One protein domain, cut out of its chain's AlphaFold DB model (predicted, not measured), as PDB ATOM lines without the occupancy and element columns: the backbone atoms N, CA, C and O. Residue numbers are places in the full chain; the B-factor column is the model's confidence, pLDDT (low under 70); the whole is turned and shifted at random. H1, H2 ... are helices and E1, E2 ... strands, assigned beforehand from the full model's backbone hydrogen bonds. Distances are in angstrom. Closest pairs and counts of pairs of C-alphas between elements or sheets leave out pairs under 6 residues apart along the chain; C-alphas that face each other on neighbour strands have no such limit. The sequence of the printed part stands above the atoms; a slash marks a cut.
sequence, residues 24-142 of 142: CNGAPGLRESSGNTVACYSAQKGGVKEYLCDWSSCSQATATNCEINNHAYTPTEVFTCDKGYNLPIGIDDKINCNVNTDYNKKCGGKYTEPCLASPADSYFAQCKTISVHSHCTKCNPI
ATOM      1  N   CYS A  24      14.937 -46.999 -20.495       61.69
ATOM      2  CA  CYS A  24      13.871 -46.241 -21.130       61.69
ATOM      3  C   CYS A  24      14.593 -45.277 -22.086       61.69
ATOM      4  O   CYS A  24      15.614 -44.761 -21.638       61.69
ATOM      5  N   ASN A  25      14.198 -45.160 -23.370       57.34
ATOM      6  CA  ASN A  25      14.714 -44.222 -24.419       57.34
ATOM      7  C   ASN A  25      15.171 -44.821 -25.758       57.34
ATOM      8  O   ASN A  25      15.652 -44.084 -26.617       57.34
ATOM      9  N   GLY A  26      15.029 -46.123 -25.984       47.03
ATOM     10  CA  GLY A  26      15.210 -46.690 -27.324       47.03
ATOM     11  C   GLY A  26      13.872 -46.797 -28.035       47.03
ATOM     12  O   GLY A  26      12.920 -47.244 -27.405       47.03
ATOM     13  N   ALA A  27      13.793 -46.447 -29.323       39.00
ATOM     14  CA  ALA A  27      12.643 -46.835 -30.136       39.00
ATOM     15  C   ALA A  27      12.368 -48.349 -29.943       39.00
ATOM     16  O   ALA A  27      13.313 -49.139 -30.027       39.00
ATOM     17  N   PRO A  28      11.116 -48.756 -29.663       43.66
ATOM     18  CA  PRO A  28       9.914 -47.931 -29.754       43.66
ATOM     19  C   PRO A  28       9.626 -47.032 -28.537       43.66
ATOM     20  O   PRO A  28       8.965 -46.027 -28.743       43.66
ATOM     21  N   GLY A  29      10.144 -47.312 -27.333       49.75
ATOM     22  CA  GLY A  29      10.325 -46.385 -26.187       49.75
ATOM     23  C   GLY A  29       9.096 -45.709 -25.556       49.75
ATOM     24  O   GLY A  29       9.147 -45.287 -24.406       49.75
ATOM     25  N   LEU A  30       7.981 -45.648 -26.269       50.78
ATOM     26  CA  LEU A  30       6.670 -45.178 -25.855       50.78
ATOM     27  C   LEU A  30       5.673 -46.130 -26.507       50.78
ATOM     28  O   LEU A  30       5.500 -46.119 -27.724       50.78
ATOM     29  N   ARG A  31       5.039 -46.991 -25.706       48.56
ATOM     30  CA  ARG A  31       3.967 -47.854 -26.215       48.56
ATOM     31  C   ARG A  31       2.706 -47.032 -26.491       48.56
ATOM     32  O   ARG A  31       2.057 -47.257 -27.503       48.56
ATOM     33  N   GLU A  32       2.428 -46.037 -25.643       51.78
ATOM     34  CA  GLU A  32       1.358 -45.052 -25.821       51.78
ATOM     35  C   GLU A  32       1.760 -43.708 -25.191       51.78
ATOM     36  O   GLU A  32       2.202 -43.662 -24.045       51.78
ATOM     37  N   SER A  33       1.580 -42.600 -25.917       45.34
ATOM     38  CA  SER A  33       1.805 -41.233 -25.410       45.34
ATOM     39  C   SER A  33       0.742 -40.770 -24.401       45.34
ATOM     40  O   SER A  33       0.897 -39.723 -23.778       45.34
ATOM     41  N   SER A  34      -0.335 -41.543 -24.250       49.78
ATOM     42  CA  SER A  34      -1.458 -41.326 -23.330       49.78
ATOM     43  C   SER A  34      -1.440 -42.243 -22.100       49.78
ATOM     44  O   SER A  34      -2.334 -42.141 -21.263       49.78
ATOM     45  N   GLY A  35      -0.482 -43.172 -22.012       55.28
ATOM     46  CA  GLY A  35      -0.479 -44.242 -21.015       55.28
ATOM     47  C   GLY A  35       0.377 -43.943 -19.783       55.28
ATOM     48  O   GLY A  35       1.446 -43.354 -19.884       55.28
ATOM     49  N   ASN A  36      -0.051 -44.447 -18.621       61.19
ATOM     50  CA  ASN A  36       0.672 -44.355 -17.340       61.19
ATOM     51  C   ASN A  36       1.953 -45.207 -17.277       61.19
ATOM     52  O   ASN A  36       2.610 -45.249 -16.234       61.19
ATOM     53  N   THR A  37       2.321 -45.885 -18.369       63.84
ATOM     54  CA  THR A  37       3.444 -46.831 -18.428       63.84
ATOM     55  C   THR A  37       4.397 -46.541 -19.593       63.84
ATOM     56  O   THR A  37       3.942 -46.303 -20.713       63.84
ATOM     57  N   VAL A  38       5.710 -46.618 -19.356       64.75
ATOM     58  CA  VAL A  38       6.785 -46.505 -20.363       64.75
ATOM     59  C   VAL A  38       7.357 -47.893 -20.666       64.75
ATOM     60  O   VAL A  38       7.584 -48.677 -19.744       64.75
ATOM     61  N   ALA A  39       7.614 -48.184 -21.946       67.31
ATOM     62  CA  ALA A  39       8.349 -49.374 -22.366       67.31
ATOM     63  C   ALA A  39       9.858 -49.088 -22.348       67.31
ATOM     64  O   ALA A  39      10.332 -48.122 -22.948       67.31
ATOM     65  N   CYS A  40      10.617 -49.930 -21.663       69.50
ATOM     66  CA  CYS A  40      12.041 -49.741 -21.441       69.50
ATOM     67  C   CYS A  40      12.821 -51.002 -21.764       69.50
ATOM     68  O   CYS A  40      12.286 -52.104 -21.704       69.50
ATOM     69  N   TYR A  41      14.108 -50.851 -22.060       69.06
ATOM     70  CA  TYR A  41      14.944 -51.962 -22.479       69.06
ATOM     71  C   TYR A  41      16.225 -52.044 -21.663       69.06
ATOM     72  O   TYR A  41      16.821 -51.034 -21.297       69.06
ATOM     73  N   SER A  42      16.684 -53.263 -21.394       66.62
ATOM     74  CA  SER A  42      18.025 -53.488 -20.851       66.62
ATOM     75  C   SER A  42      18.879 -54.220 -21.875       66.62
ATOM     76  O   SER A  42      18.511 -55.301 -22.338       66.62
ATOM     77  N   ALA A  43      20.036 -53.644 -22.208       55.12
ATOM     78  CA  ALA A  43      21.070 -54.305 -22.993       55.12
ATOM     79  C   ALA A  43      21.919 -55.196 -22.068       55.12
ATOM     80  O   ALA A  43      23.038 -54.847 -21.695       55.12
ATOM     81  N   GLN A  44      21.378 -56.338 -21.640       57.06
ATOM     82  CA  GLN A  44      22.177 -57.362 -20.962       57.06
ATOM     83  C   GLN A  44      22.801 -58.316 -21.989       57.06
ATOM     84  O   GLN A  44      22.202 -58.621 -23.022       57.06
ATOM     85  N   LYS A  45      24.012 -58.814 -21.691       41.47
ATOM     86  CA  LYS A  45      24.707 -59.858 -22.464       41.47
ATOM     87  C   LYS A  45      23.802 -61.095 -22.594       41.47
ATOM     88  O   LYS A  45      23.763 -61.915 -21.685       41.47
ATOM     89  N   GLY A  46      23.068 -61.202 -23.702       50.28
ATOM     90  CA  GLY A  46      22.160 -62.320 -23.980       50.28
ATOM     91  C   GLY A  46      20.824 -61.944 -24.629       50.28
ATOM     92  O   GLY A  46      20.145 -62.842 -25.113       50.28
ATOM     93  N   GLY A  47      20.448 -60.659 -24.685       55.12
ATOM     94  CA  GLY A  47      19.249 -60.221 -25.410       55.12
ATOM     95  C   GLY A  47      18.652 -58.912 -24.895       55.12
ATOM     96  O   GLY A  47      18.910 -58.496 -23.765       55.12
ATOM     97  N   VAL A  48      17.845 -58.267 -25.739       61.12
ATOM     98  CA  VAL A  48      17.041 -57.091 -25.379       61.12
ATOM     99  C   VAL A  48      15.839 -57.575 -24.564       61.12
ATOM    100  O   VAL A  48      15.002 -58.304 -25.090       61.12
ATOM    101  N   LYS A  49      15.766 -57.209 -23.280       68.25
ATOM    102  CA  LYS A  49      14.584 -57.459 -22.433       68.25
ATOM    103  C   LYS A  49      13.733 -56.203 -22.347       68.25
ATOM    104  O   LYS A  49      14.295 -55.141 -22.089       68.25
ATOM    105  N   GLU A  50      12.427 -56.349 -22.538       73.00
ATOM    106  CA  GLU A  50      11.444 -55.274 -22.387       73.00
ATOM    107  C   GLU A  50      10.925 -55.209 -20.943       73.00
ATOM    108  O   GLU A  50      10.738 -56.232 -20.281       73.00
ATOM    109  N   TYR A  51      10.720 -53.993 -20.453       75.56
ATOM    110  CA  TYR A  51      10.226 -53.680 -19.120       75.56
ATOM    111  C   TYR A  51       9.115 -52.636 -19.225       75.56
ATOM    112  O   TYR A  51       9.202 -51.721 -20.039       75.56
ATOM    113  N   LEU A  52       8.119 -52.729 -18.350       76.50
ATOM    114  CA  LEU A  52       7.114 -51.698 -18.119       76.50
ATOM    115  C   LEU A  52       7.458 -50.937 -16.845       76.50
ATOM    116  O   LEU A  52       7.569 -51.533 -15.772       76.50
ATOM    117  N   CYS A  53       7.607 -49.624 -16.955       73.62
ATOM    118  CA  CYS A  53       7.792 -48.735 -15.812       73.62
ATOM    119  C   CYS A  53       6.568 -47.835 -15.661       73.62
ATOM    120  O   CYS A  53       6.114 -47.266 -16.652       73.62
ATOM    121  N   ASP A  54       6.081 -47.649 -14.436       74.75
ATOM    122  CA  ASP A  54       5.157 -46.551 -14.154       74.75
ATOM    123  C   ASP A  54       5.858 -45.217 -14.416       74.75
ATOM    124  O   ASP A  54       7.010 -45.021 -14.035       74.75
ATOM    125  N   TRP A  55       5.167 -44.254 -15.012       69.19
ATOM    126  CA  TRP A  55       5.765 -42.940 -15.280       69.19
ATOM    127  C   TRP A  55       6.281 -42.230 -14.029       69.19
ATOM    128  O   TRP A  55       7.332 -41.593 -14.054       69.19
ATOM    129  N   SER A  56       5.565 -42.377 -12.913       70.81
ATOM    130  CA  SER A  56       5.936 -41.788 -11.622       70.81
ATOM    131  C   SER A  56       7.253 -42.333 -11.064       70.81
ATOM    132  O   SER A  56       7.819 -41.753 -10.135       70.81
ATOM    133  N   SER A  57       7.753 -43.442 -11.612       75.25
ATOM    134  CA  SER A  57       9.006 -44.044 -11.188       75.25
ATOM    135  C   SER A  57      10.223 -43.536 -11.965       75.25
ATOM    136  O   SER A  57      11.347 -43.894 -11.594       75.25
ATOM    137  N   CYS A  58      10.017 -42.692 -12.983       76.12
ATOM    138  CA  CYS A  58      11.041 -42.020 -13.783       76.12
ATOM    139  C   CYS A  58      11.373 -40.635 -13.222       76.12
ATOM    140  O   CYS A  58      10.486 -39.817 -12.986       76.12
ATOM    141  N   SER A  59      12.661 -40.335 -13.034       76.50
ATOM    142  CA  SER A  59      13.080 -39.055 -12.445       76.50
ATOM    143  C   SER A  59      13.492 -37.981 -13.449       76.50
ATOM    144  O   SER A  59      13.857 -36.889 -13.015       76.50
ATOM    145  N   GLN A  60      13.469 -38.282 -14.747       78.00
ATOM    146  CA  GLN A  60      13.805 -37.325 -15.795       78.00
ATOM    147  C   GLN A  60      13.051 -37.644 -17.094       78.00
ATOM    148  O   GLN A  60      12.740 -38.805 -17.373       78.00
ATOM    149  N   ALA A  61      12.753 -36.613 -17.878       79.38
ATOM    150  CA  ALA A  61      12.190 -36.729 -19.216       79.38
ATOM    151  C   ALA A  61      12.807 -35.688 -20.155       79.38
ATOM    152  O   ALA A  61      13.295 -34.660 -19.688       79.38
ATOM    153  N   THR A  62      12.757 -35.920 -21.466       82.31
ATOM    154  CA  THR A  62      12.965 -34.847 -22.440       82.31
ATOM    155  C   THR A  62      11.726 -34.595 -23.277       82.31
ATOM    156  O   THR A  62      10.966 -35.510 -23.612       82.31
ATOM    157  N   ALA A  63      11.522 -33.324 -23.588       83.00
ATOM    158  CA  ALA A  63      10.343 -32.821 -24.260       83.00
ATOM    159  C   ALA A  63      10.721 -31.780 -25.316       83.00
ATOM    160  O   ALA A  63      11.786 -31.160 -25.253       83.00
ATOM    161  N   THR A  64       9.840 -31.611 -26.293       86.62
ATOM    162  CA  THR A  64       9.960 -30.626 -27.377       86.62
ATOM    163  C   THR A  64       8.622 -29.909 -27.556       86.62
ATOM    164  O   THR A  64       7.649 -30.241 -26.875       86.62
ATOM    165  N   ASN A  65       8.559 -28.915 -28.451       88.56
ATOM    166  CA  ASN A  65       7.365 -28.072 -28.628       88.56
ATOM    167  C   ASN A  65       6.894 -27.475 -27.295       88.56
ATOM    168  O   ASN A  65       5.731 -27.620 -26.912       88.56
ATOM    169  N   CYS A  66       7.844 -26.890 -26.571       88.75
ATOM    170  CA  CYS A  66       7.627 -26.336 -25.249       88.75
ATOM    171  C   CYS A  66       7.349 -24.837 -25.312       88.75
ATOM    172  O   CYS A  66       7.947 -24.116 -26.112       88.75
ATOM    173  N   GLU A  67       6.499 -24.374 -24.408       89.62
ATOM    174  CA  GLU A  67       6.192 -22.970 -24.190       89.62
ATOM    175  C   GLU A  67       6.566 -22.565 -22.759       89.62
ATOM    176  O   GLU A  67       6.278 -23.294 -21.807       89.62
ATOM    177  N   ILE A  68       7.232 -21.415 -22.608       87.50
ATOM    178  CA  ILE A  68       7.566 -20.800 -21.311       87.50
ATOM    179  C   ILE A  68       7.230 -19.315 -21.411       87.50
ATOM    180  O   ILE A  68       7.679 -18.658 -22.344       87.50
ATOM    181  N   ASN A  69       6.479 -18.767 -20.452       83.38
ATOM    182  CA  ASN A  69       6.110 -17.343 -20.422       83.38
ATOM    183  C   ASN A  69       5.497 -16.839 -21.749       83.38
ATOM    184  O   ASN A  69       5.862 -15.772 -22.235       83.38
ATOM    185  N   ASN A  70       4.583 -17.612 -22.347       83.31
ATOM    186  CA  ASN A  70       3.975 -17.357 -23.665       83.31
ATOM    187  C   ASN A  70       4.951 -17.365 -24.856       83.31
ATOM    188  O   ASN A  70       4.573 -17.025 -25.978       83.31
ATOM    189  N   HIS A  71       6.207 -17.757 -24.643       85.69
ATOM    190  CA  HIS A  71       7.164 -17.957 -25.716       85.69
ATOM    191  C   HIS A  71       7.229 -19.426 -26.116       85.69
ATOM    192  O   HIS A  71       7.691 -20.275 -25.349       85.69
ATOM    193  N   ALA A  72       6.819 -19.707 -27.351       89.19
ATOM    194  CA  ALA A  72       6.957 -21.020 -27.959       89.19
ATOM    195  C   ALA A  72       8.377 -21.212 -28.508       89.19
ATOM    196  O   ALA A  72       8.806 -20.505 -29.423       89.19
ATOM    197  N   TYR A  73       9.086 -22.204 -27.975       86.81
ATOM    198  CA  TYR A  73      10.384 -22.625 -28.492       86.81
ATOM    199  C   TYR A  73      10.220 -23.461 -29.761       86.81
ATOM    200  O   TYR A  73       9.177 -24.074 -30.016       86.81
ATOM    201  N   THR A  74      11.271 -23.505 -30.573       87.56
ATOM    202  CA  THR A  74      11.237 -24.270 -31.822       87.56
ATOM    203  C   THR A  74      11.097 -25.776 -31.544       87.56
ATOM    204  O   THR A  74      11.637 -26.269 -30.554       87.56
ATOM    205  N   PRO A  75      10.454 -26.563 -32.429       83.81
ATOM    206  CA  PRO A  75      10.317 -28.016 -32.251       83.81
ATOM    207  C   PRO A  75      11.644 -28.773 -32.116       83.81
ATOM    208  O   PRO A  75      11.691 -29.883 -31.592       83.81
ATOM    209  N   THR A  76      12.729 -28.177 -32.613       84.94
ATOM    210  CA  THR A  76      14.093 -28.707 -32.526       84.94
ATOM    211  C   THR A  76      14.739 -28.495 -31.161       84.94
ATOM    212  O   THR A  76      15.770 -29.101 -30.867       84.94
ATOM    213  N   GLU A  77      14.176 -27.629 -30.321       86.56
ATOM    214  CA  GLU A  77      14.701 -27.369 -28.990       86.56
ATOM    215  C   GLU A  77      14.171 -28.374 -27.979       86.56
ATOM    216  O   GLU A  77      12.975 -28.483 -27.719       86.56
ATOM    217  N   VAL A  78      15.120 -29.095 -27.389       86.50
ATOM    218  CA  VAL A  78      14.863 -30.089 -26.354       86.50
ATOM    219  C   VAL A  78      14.995 -29.449 -24.977       86.50
ATOM    220  O   VAL A  78      15.982 -28.749 -24.712       86.50
ATOM    221  N   PHE A  79      14.015 -29.731 -24.123       85.62
ATOM    222  CA  PHE A  79      14.003 -29.434 -22.697       85.62
ATOM    223  C   PHE A  79      14.154 -30.721 -21.897       85.62
ATOM    224  O   PHE A  79      13.536 -31.734 -22.222       85.62
ATOM    225  N   THR A  80      14.954 -30.665 -20.844       85.00
ATOM    226  CA  THR A  80      15.134 -31.717 -19.850       85.00
ATOM    227  C   THR A  80      14.279 -31.372 -18.644       85.00
ATOM    228  O   THR A  80      14.514 -30.385 -17.947       85.00
ATOM    229  N   CYS A  81      13.273 -32.196 -18.411       79.00
ATOM    230  CA  CYS A  81      12.413 -32.132 -17.251       79.00
ATOM    231  C   CYS A  81      13.011 -33.019 -16.160       79.00
ATOM    232  O   CYS A  81      12.906 -34.244 -16.235       79.00
ATOM    233  N   ASP A  82      13.623 -32.415 -15.146       73.06
ATOM    234  CA  ASP A  82      14.012 -33.140 -13.935       73.06
ATOM    235  C   ASP A  82      12.790 -33.320 -13.007       73.06
ATOM    236  O   ASP A  82      11.695 -32.827 -13.289       73.06
ATOM    237  N   LYS A  83      12.950 -34.092 -11.921       66.69
ATOM    238  CA  LYS A  83      11.891 -34.449 -10.951       66.69
ATOM    239  C   LYS A  83      10.866 -33.326 -10.716       66.69
ATOM    240  O   LYS A  83      11.237 -32.197 -10.416       66.69
ATOM    241  N   GLY A  84       9.581 -33.688 -10.718       66.00
ATOM    242  CA  GLY A  84       8.481 -32.761 -10.415       66.00
ATOM    243  C   GLY A  84       7.695 -32.282 -11.636       66.00
ATOM    244  O   GLY A  84       7.017 -31.262 -11.553       66.00
ATOM    245  N   TYR A  85       7.778 -33.001 -12.757       72.12
ATOM    246  CA  TYR A  85       6.917 -32.764 -13.907       72.12
ATOM    247  C   TYR A  85       5.545 -33.425 -13.748       72.12
ATOM    248  O   TYR A  85       5.423 -34.514 -13.190       72.12
ATOM    249  N   ASN A  86       4.511 -32.756 -14.251       73.31
ATOM    250  CA  ASN A  86       3.123 -33.202 -14.215       73.31
ATOM    251  C   ASN A  86       2.659 -33.607 -15.616       73.31
ATOM    252  O   ASN A  86       3.080 -33.004 -16.602       73.31
ATOM    253  N   LEU A  87       1.754 -34.585 -15.682       70.62
ATOM    254  CA  LEU A  87       1.088 -35.025 -16.911       70.62
ATOM    255  C   LEU A  87      -0.367 -34.565 -16.868       70.62
ATOM    256  O   LEU A  87      -1.207 -35.220 -16.244       70.62
ATOM    257  N   PRO A  88      -0.677 -33.402 -17.440       68.62
ATOM    258  CA  PRO A  88      -2.031 -32.897 -17.400       68.62
ATOM    259  C   PRO A  88      -2.926 -33.723 -18.342       68.62
ATOM    260  O   PRO A  88      -2.583 -33.998 -19.489       68.62
ATOM    261  N   ILE A  89      -4.082 -34.160 -17.837       63.47
ATOM    262  CA  ILE A  89      -5.057 -34.950 -18.600       63.47
ATOM    263  C   ILE A  89      -6.082 -33.999 -19.219       63.47
ATOM    264  O   ILE A  89      -6.627 -33.142 -18.528       63.47
ATOM    265  N   GLY A  90      -6.385 -34.185 -20.506       63.41
ATOM    266  CA  GLY A  90      -7.443 -33.436 -21.192       63.41
ATOM    267  C   GLY A  90      -7.039 -32.044 -21.682       63.41
ATOM    268  O   GLY A  90      -7.914 -31.276 -22.070       63.41
ATOM    269  N   ILE A  91      -5.741 -31.732 -21.691       67.25
ATOM    270  CA  ILE A  91      -5.194 -30.548 -22.362       67.25
ATOM    271  C   ILE A  91      -4.255 -30.961 -23.503       67.25
ATOM    272  O   ILE A  91      -3.852 -32.126 -23.603       67.25
ATOM    273  N   ASP A  92      -3.937 -30.012 -24.385       77.31
ATOM    274  CA  ASP A  92      -3.045 -30.250 -25.526       77.31
ATOM    275  C   ASP A  92      -1.610 -30.575 -25.083       77.31
ATOM    276  O   ASP A  92      -0.916 -31.359 -25.740       77.31
ATOM    277  N   ASP A  93      -1.186 -30.031 -23.941       79.62
ATOM    278  CA  ASP A  93       0.127 -30.294 -23.363       79.62
ATOM    279  C   ASP A  93       0.217 -31.709 -22.797       79.62
ATOM    280  O   ASP A  93      -0.728 -32.266 -22.236       79.62
ATOM    281  N   LYS A  94       1.397 -32.301 -22.943       77.44
ATOM    282  CA  LYS A  94       1.702 -33.650 -22.465       77.44
ATOM    283  C   LYS A  94       2.516 -33.628 -21.188       77.44
ATOM    284  O   LYS A  94       2.381 -34.542 -20.382       77.44
ATOM    285  N   ILE A  95       3.326 -32.594 -20.980       79.31
ATOM    286  CA  ILE A  95       4.162 -32.462 -19.789       79.31
ATOM    287  C   ILE A  95       4.293 -31.001 -19.371       79.31
ATOM    288  O   ILE A  95       4.604 -30.142 -20.191       79.31
ATOM    289  N   ASN A  96       4.103 -30.749 -18.076       85.00
ATOM    290  CA  ASN A  96       4.381 -29.468 -17.438       85.00
ATOM    291  C   ASN A  96       5.526 -29.661 -16.447       85.00
ATOM    292  O   ASN A  96       5.346 -30.374 -15.459       85.00
ATOM    293  N   CYS A  97       6.696 -29.066 -16.682       83.50
ATOM    294  CA  CYS A  97       7.888 -29.358 -15.880       83.50
ATOM    295  C   CYS A  97       8.724 -28.129 -15.539       83.50
ATOM    296  O   CYS A  97       8.802 -27.189 -16.322       83.50
ATOM    297  N   ASN A  98       9.366 -28.150 -14.366       87.00
ATOM    298  CA  ASN A  98      10.364 -27.148 -14.005       87.00
ATOM    299  C   ASN A  98      11.627 -27.374 -14.849       87.00
ATOM    300  O   ASN A  98      12.219 -28.453 -14.805       87.00
ATOM    301  N   VAL A  99      12.032 -26.349 -15.597       84.94
ATOM    302  CA  VAL A  99      13.171 -26.392 -16.524       84.94
ATOM    303  C   VAL A  99      14.208 -25.314 -16.232       84.94
ATOM    304  O   VAL A  99      14.952 -24.924 -17.128       84.94
ATOM    305  N   ASN A 100      14.294 -24.809 -14.997       81.38
ATOM    306  CA  ASN A 100      15.206 -23.717 -14.628       81.38
ATOM    307  C   ASN A 100      16.645 -23.923 -15.136       81.38
ATOM    308  O   ASN A 100      17.273 -22.994 -15.649       81.38
ATOM    309  N   THR A 101      17.175 -25.141 -15.005       80.81
ATOM    310  CA  THR A 101      18.541 -25.483 -15.426       80.81
ATOM    311  C   THR A 101      18.724 -25.392 -16.937       80.81
ATOM    312  O   THR A 101      19.745 -24.877 -17.388       80.81
ATOM    313  N   ASP A 102      17.757 -25.855 -17.723       85.06
ATOM    314  CA  ASP A 102      17.823 -25.800 -19.183       85.06
ATOM    315  C   ASP A 102      17.471 -24.424 -19.732       85.06
ATOM    316  O   ASP A 102      18.161 -23.934 -20.625       85.06
ATOM    317  N   TYR A 103      16.490 -23.748 -19.147       81.94
ATOM    318  CA  TYR A 103      16.128 -22.380 -19.492       81.94
ATOM    319  C   TYR A 103      17.323 -21.426 -19.366       81.94
ATOM    320  O   TYR A 103      17.644 -20.704 -20.312       81.94
ATOM    321  N   ASN A 104      18.078 -21.512 -18.265       80.12
ATOM    322  CA  ASN A 104      19.306 -20.735 -18.086       80.12
ATOM    323  C   ASN A 104      20.344 -21.006 -19.193       80.12
ATOM    324  O   ASN A 104      20.990 -20.069 -19.668       80.12
ATOM    325  N   LYS A 105      20.486 -22.262 -19.646       84.12
ATOM    326  CA  LYS A 105      21.391 -22.617 -20.758       84.12
ATOM    327  C   LYS A 105      20.920 -22.029 -22.090       84.12
ATOM    328  O   LYS A 105      21.756 -21.582 -22.870       84.12
ATOM    329  N   LYS A 106      19.608 -22.029 -22.356       82.56
ATOM    330  CA  LYS A 106      19.017 -21.483 -23.593       82.56
ATOM    331  C   LYS A 106      19.119 -19.963 -23.649       82.56
ATOM    332  O   LYS A 106      19.453 -19.400 -24.688       82.56
ATOM    333  N   CYS A 107      18.870 -19.309 -22.522       81.69
ATOM    334  CA  CYS A 107      18.886 -17.860 -22.434       81.69
ATOM    335  C   CYS A 107      20.299 -17.284 -22.322       81.69
ATOM    336  O   CYS A 107      20.520 -16.159 -22.760       81.69
ATOM    337  N   GLY A 108      21.276 -18.019 -21.776       75.44
ATOM    338  CA  GLY A 108      22.679 -17.584 -21.738       75.44
ATOM    339  C   GLY A 108      22.886 -16.200 -21.101       75.44
ATOM    340  O   GLY A 108      23.786 -15.470 -21.507       75.44
ATOM    341  N   GLY A 109      22.011 -15.806 -20.168       65.25
ATOM    342  CA  GLY A 109      22.011 -14.477 -19.544       65.25
ATOM    343  C   GLY A 109      21.487 -13.329 -20.422       65.25
ATOM    344  O   GLY A 109      21.694 -12.167 -20.081       65.25
ATOM    345  N   LYS A 110      20.839 -13.617 -21.557       69.62
ATOM    346  CA  LYS A 110      20.207 -12.602 -22.412       69.62
ATOM    347  C   LYS A 110      18.864 -12.168 -21.832       69.62
ATOM    348  O   LYS A 110      18.080 -13.005 -21.411       69.62
ATOM    349  N   TYR A 111      18.567 -10.874 -21.909       67.31
ATOM    350  CA  TYR A 111      17.289 -10.282 -21.492       67.31
ATOM    351  C   TYR A 111      16.377 -10.051 -22.706       67.31
ATOM    352  O   TYR A 111      16.043  -8.923 -23.056       67.31
ATOM    353  N   THR A 112      16.045 -11.127 -23.415       70.56
ATOM    354  CA  THR A 112      15.031 -11.135 -24.485       70.56
ATOM    355  C   THR A 112      13.671 -11.514 -23.911       70.56
ATOM    356  O   THR A 112      13.650 -12.131 -22.860       70.56
ATOM    357  N   GLU A 113      12.559 -11.224 -24.594       69.62
ATOM    358  CA  GLU A 113      11.192 -11.593 -24.165       69.62
ATOM    359  C   GLU A 113      11.066 -13.003 -23.537       69.62
ATOM    360  O   GLU A 113      10.625 -13.076 -22.389       69.62
ATOM    361  N   PRO A 114      11.548 -14.105 -24.163       74.19
ATOM    362  CA  PRO A 114      11.513 -15.433 -23.543       74.19
ATOM    363  C   PRO A 114      12.316 -15.570 -22.265       74.19
ATOM    364  O   PRO A 114      12.073 -16.509 -21.531       74.19
ATOM    365  N   CYS A 115      13.293 -14.694 -22.051       77.44
ATOM    366  CA  CYS A 115      14.340 -14.716 -21.034       77.44
ATOM    367  C   CYS A 115      14.186 -13.578 -20.006       77.44
ATOM    368  O   CYS A 115      15.103 -13.310 -19.228       77.44
ATOM    369  N   LEU A 116      13.048 -12.869 -20.026       74.06
ATOM    370  CA  LEU A 116      12.692 -11.878 -19.017       74.06
ATOM    371  C   LEU A 116      12.274 -12.628 -17.753       74.06
ATOM    372  O   LEU A 116      11.168 -13.150 -17.641       74.06
ATOM    373  N   ALA A 117      13.224 -12.730 -16.838       62.28
ATOM    374  CA  ALA A 117      13.215 -13.701 -15.766       62.28
ATOM    375  C   ALA A 117      13.881 -13.114 -14.518       62.28
ATOM    376  O   ALA A 117      15.014 -12.629 -14.593       62.28
ATOM    377  N   SER A 118      13.219 -13.185 -13.359       61.41
ATOM    378  CA  SER A 118      13.912 -13.040 -12.077       61.41
ATOM    379  C   SER A 118      14.618 -14.365 -11.763       61.41
ATOM    380  O   SER A 118      13.988 -15.423 -11.829       61.41
ATOM    381  N   PRO A 119      15.910 -14.373 -11.393       60.78
ATOM    382  CA  PRO A 119      16.642 -15.609 -11.105       60.78
ATOM    383  C   PRO A 119      16.071 -16.421  -9.924       60.78
ATOM    384  O   PRO A 119      16.497 -17.554  -9.713       60.78
ATOM    385  N   ALA A 120      15.124 -15.860  -9.162       62.56
ATOM    386  CA  ALA A 120      14.446 -16.523  -8.050       62.56
ATOM    387  C   ALA A 120      13.203 -17.340  -8.457       62.56
ATOM    388  O   ALA A 120      12.729 -18.145  -7.653       62.56
ATOM    389  N   ASP A 121      12.676 -17.158  -9.671       72.94
ATOM    390  CA  ASP A 121      11.415 -17.783 -10.074       72.94
ATOM    391  C   ASP A 121      11.625 -19.181 -10.666       72.94
ATOM    392  O   ASP A 121      12.636 -19.481 -11.308       72.94
ATOM    393  N   SER A 122      10.653 -20.067 -10.442       75.50
ATOM    394  CA  SER A 122      10.606 -21.368 -11.113       75.50
ATOM    395  C   SER A 122      10.003 -21.214 -12.511       75.50
ATOM    396  O   SER A 122       8.884 -20.720 -12.640       75.50
ATOM    397  N   TYR A 123      10.715 -21.670 -13.542       81.94
ATOM    398  CA  TYR A 123      10.263 -21.651 -14.933       81.94
ATOM    399  C   TYR A 123       9.642 -22.992 -15.278       81.94
ATOM    400  O   TYR A 123      10.329 -24.017 -15.303       81.94
ATOM    401  N   PHE A 124       8.342 -22.974 -15.550       87.06
ATOM    402  CA  PHE A 124       7.609 -24.153 -15.978       87.06
ATOM    403  C   PHE A 124       7.425 -24.130 -17.490       87.06
ATOM    404  O   PHE A 124       6.871 -23.178 -18.033       87.06
ATOM    405  N   ALA A 125       7.892 -25.186 -18.150       87.88
ATOM    406  CA  ALA A 125       7.620 -25.439 -19.555       87.88
ATOM    407  C   ALA A 125       6.364 -26.291 -19.695       87.88
ATOM    408  O   ALA A 125       6.247 -27.317 -19.021       87.88
ATOM    409  N   GLN A 126       5.465 -25.876 -20.581       89.81
ATOM    410  CA  GLN A 126       4.331 -26.668 -21.052       89.81
ATOM    411  C   GLN A 126       4.702 -27.237 -22.417       89.81
ATOM    412  O   GLN A 126       4.927 -26.477 -23.356       89.81
ATOM    413  N   CYS A 127       4.854 -28.553 -22.528       86.94
ATOM    414  CA  CYS A 127       5.336 -29.181 -23.752       86.94
ATOM    415  C   CYS A 127       4.305 -30.133 -24.339       86.94
ATOM    416  O   CYS A 127       3.752 -30.994 -23.649       86.94
ATOM    417  N   LYS A 128       4.105 -30.024 -25.652       84.88
ATOM    418  CA  LYS A 128       3.123 -30.822 -26.407       84.88
ATOM    419  C   LYS A 128       3.649 -32.187 -26.828       84.88
ATOM    420  O   LYS A 128       2.877 -33.051 -27.238       84.88
ATOM    421  N   THR A 129       4.959 -32.396 -26.747       80.81
ATOM    422  CA  THR A 129       5.595 -33.658 -27.119       80.81
ATOM    423  C   THR A 129       6.585 -34.098 -26.064       80.81
ATOM    424  O   THR A 129       7.366 -33.313 -25.534       80.81
ATOM    425  N   ILE A 130       6.567 -35.397 -25.801       76.62
ATOM    426  CA  ILE A 130       7.501 -36.068 -24.916       76.62
ATOM    427  C   ILE A 130       8.305 -37.016 -25.787       76.62
ATOM    428  O   ILE A 130       7.738 -37.801 -26.546       76.62
ATOM    429  N   SER A 131       9.625 -36.901 -25.718       68.38
ATOM    430  CA  SER A 131      10.527 -37.699 -26.541       68.38
ATOM    431  C   SER A 131      11.072 -38.914 -25.790       68.38
ATOM    432  O   SER A 131      11.268 -39.960 -26.402       68.38
ATOM    433  N   VAL A 132      11.358 -38.779 -24.491       68.75
ATOM    434  CA  VAL A 132      12.280 -39.667 -23.754       68.75
ATOM    435  C   VAL A 132      11.960 -39.620 -22.252       68.75
ATOM    436  O   VAL A 132      11.754 -38.536 -21.716       68.75
ATOM    437  N   HIS A 133      11.996 -40.769 -21.566       70.38
ATOM    438  CA  HIS A 133      12.008 -40.903 -20.098       70.38
ATOM    439  C   HIS A 133      13.278 -41.592 -19.636       70.38
ATOM    440  O   HIS A 133      13.632 -42.645 -20.141       70.38
ATOM    441  N   SER A 134      13.956 -41.064 -18.628       68.44
ATOM    442  CA  SER A 134      15.171 -41.669 -18.082       68.44
ATOM    443  C   SER A 134      15.082 -41.858 -16.572       68.44
ATOM    444  O   SER A 134      14.227 -41.300 -15.877       68.44
ATOM    445  N   HIS A 135      16.002 -42.683 -16.057       73.56
ATOM    446  CA  HIS A 135      16.155 -42.945 -14.625       73.56
ATOM    447  C   HIS A 135      14.892 -43.528 -13.969       73.56
ATOM    448  O   HIS A 135      14.509 -43.133 -12.868       73.56
ATOM    449  N   CYS A 136      14.246 -44.474 -14.653       75.62
ATOM    450  CA  CYS A 136      13.071 -45.169 -14.138       75.62
ATOM    451  C   CYS A 136      13.445 -46.273 -13.146       75.62
ATOM    452  O   CYS A 136      14.456 -46.964 -13.289       75.62
ATOM    453  N   THR A 137      12.620 -46.430 -12.117       74.69
ATOM    454  CA  THR A 137      12.791 -47.419 -11.046       74.69
ATOM    455  C   THR A 137      11.569 -48.332 -10.959       74.69
ATOM    456  O   THR A 137      10.531 -48.040 -11.540       74.69
ATOM    457  N   LYS A 138      11.666 -49.464 -10.250       77.06
ATOM    458  CA  LYS A 138      10.523 -50.381 -10.031       77.06
ATOM    459  C   LYS A 138       9.832 -50.862 -11.324       77.06
ATOM    460  O   LYS A 138       8.625 -51.062 -11.343       77.06
ATOM    461  N   CYS A 139      10.593 -51.031 -12.401       77.12
ATOM    462  CA  CYS A 139      10.060 -51.519 -13.667       77.12
ATOM    463  C   CYS A 139       9.871 -53.038 -13.634       77.12
ATOM    464  O   CYS A 139      10.744 -53.761 -13.147       77.12
ATOM    465  N   ASN A 140       8.768 -53.516 -14.200       79.44
ATOM    466  CA  ASN A 140       8.421 -54.931 -14.260       79.44
ATOM    467  C   ASN A 140       8.778 -55.506 -15.639       79.44
ATOM    468  O   ASN A 140       8.461 -54.870 -16.641       79.44
ATOM    469  N   PRO A 141       9.431 -56.675 -15.729       78.19
ATOM    470  CA  PRO A 141       9.663 -57.332 -17.015       78.19
ATOM    471  C   PRO A 141       8.333 -57.743 -17.674       78.19
ATOM    472  O   PRO A 141       7.394 -58.102 -16.958       78.19
ATOM    473  N   ILE A 142       8.272 -57.682 -19.011       71.44
ATOM    474  CA  ILE A 142       7.150 -58.202 -19.822       71.44
ATOM    475  C   ILE A 142       7.372 -59.677 -20.154       71.44
ATOM    476  O   ILE A 142       8.523 -60.029 -20.505       71.44
TER     477      ILE A 142
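AT A GLANCE: This is residues 24 to 142 of the 142 residues of the protein "Secreted protein" of Melampsora larici-populina (strain 98AG31 / pathotype 3-4-7) (UniProt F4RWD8). Picture an elongated body whose core is a small four-stranded sheet, strongly twisted and curled until its edge strands E4 and E5 come close together, with the hairpin E1 and E2 at one end and the short helix H1 with a long loop toward the other. The two long inner strands, E3 and E6, run side by side through the core and both bend sharply. The printed part has 119 residues with six named strands and one named helix, in the order E1 E2 E3 E4 E5 H1 E6; the larger sheet runs E4 E3 E6 E5, antiparallel, as does the sheet E1 E2. The class is mostly strand, though under half of the residues are in named elements. The whole is compact, with a radius of gyration of the C-alphas of 15.7 A, and spans 52 by 33 by 24 A.

IN THESE COORDINATES: Start at residues 24 to 36, which hold no named element, and find C-alpha 37 at (3.444, -46.831, -18.428), where E1 begins; it covers residues 37 to 44 over 21.6 A. E2, residues 47 to 54, spans 22.6 A. E3, residues 58 to 68, spans 22.8 A and bends by 96 degrees at residue 65. Next come E4, residues 79 to 82, E5, residues 95 to 98, and H1, residues 100 to 107, whose C-alpha 100 is at (15.206, -23.717, -14.628). E6, residues 124 to 136, spans 21.8 A, bends by 111 degrees at residue 128, and ends at C-alpha 136, (13.071, -45.169, -14.138).

HOW THE PARTS SIT: Look first at the inner strands E3 and E6, antiparallel, with N 62 and O 132 2.8 A apart. E4, an edge strand, forms a hairpin with E3; N 81 and O 61 are 2.8 A apart. E5, the other edge strand, is antiparallel to E6, with N 127 and O 95 at 2.8 A. The closest C-alphas of E4 and E5, Cys 81 and Cys 97, are 5.5 A apart. H1 is on this sheet at a height of 8.4 A, only just over E4, with 3 of its 8 C-alphas falling on it, and runs along the strands, at 1 degrees to E4 on the local plane; 3 of its 4 O i to N i+4 pairs are within hydrogen-bond range. In the hairpin E1 and E2, N 40 and O 51 are 2.8 A apart. E2 and E3 meet only through their link, and E1 is apart from E3. Residues 140 to 141 pair antiparallel with residues 51 to 52 of E2.

THE WHOLE: The farthest C-alphas, Gly 46 and Tyr 111, are 52.3 A apart. The printed part has no cut; the links E4 to E5 and H1 to E6 are long. Mean pLDDT of the printed part is 72.8, and 44 residues are under 70, among them residues 24 to 49.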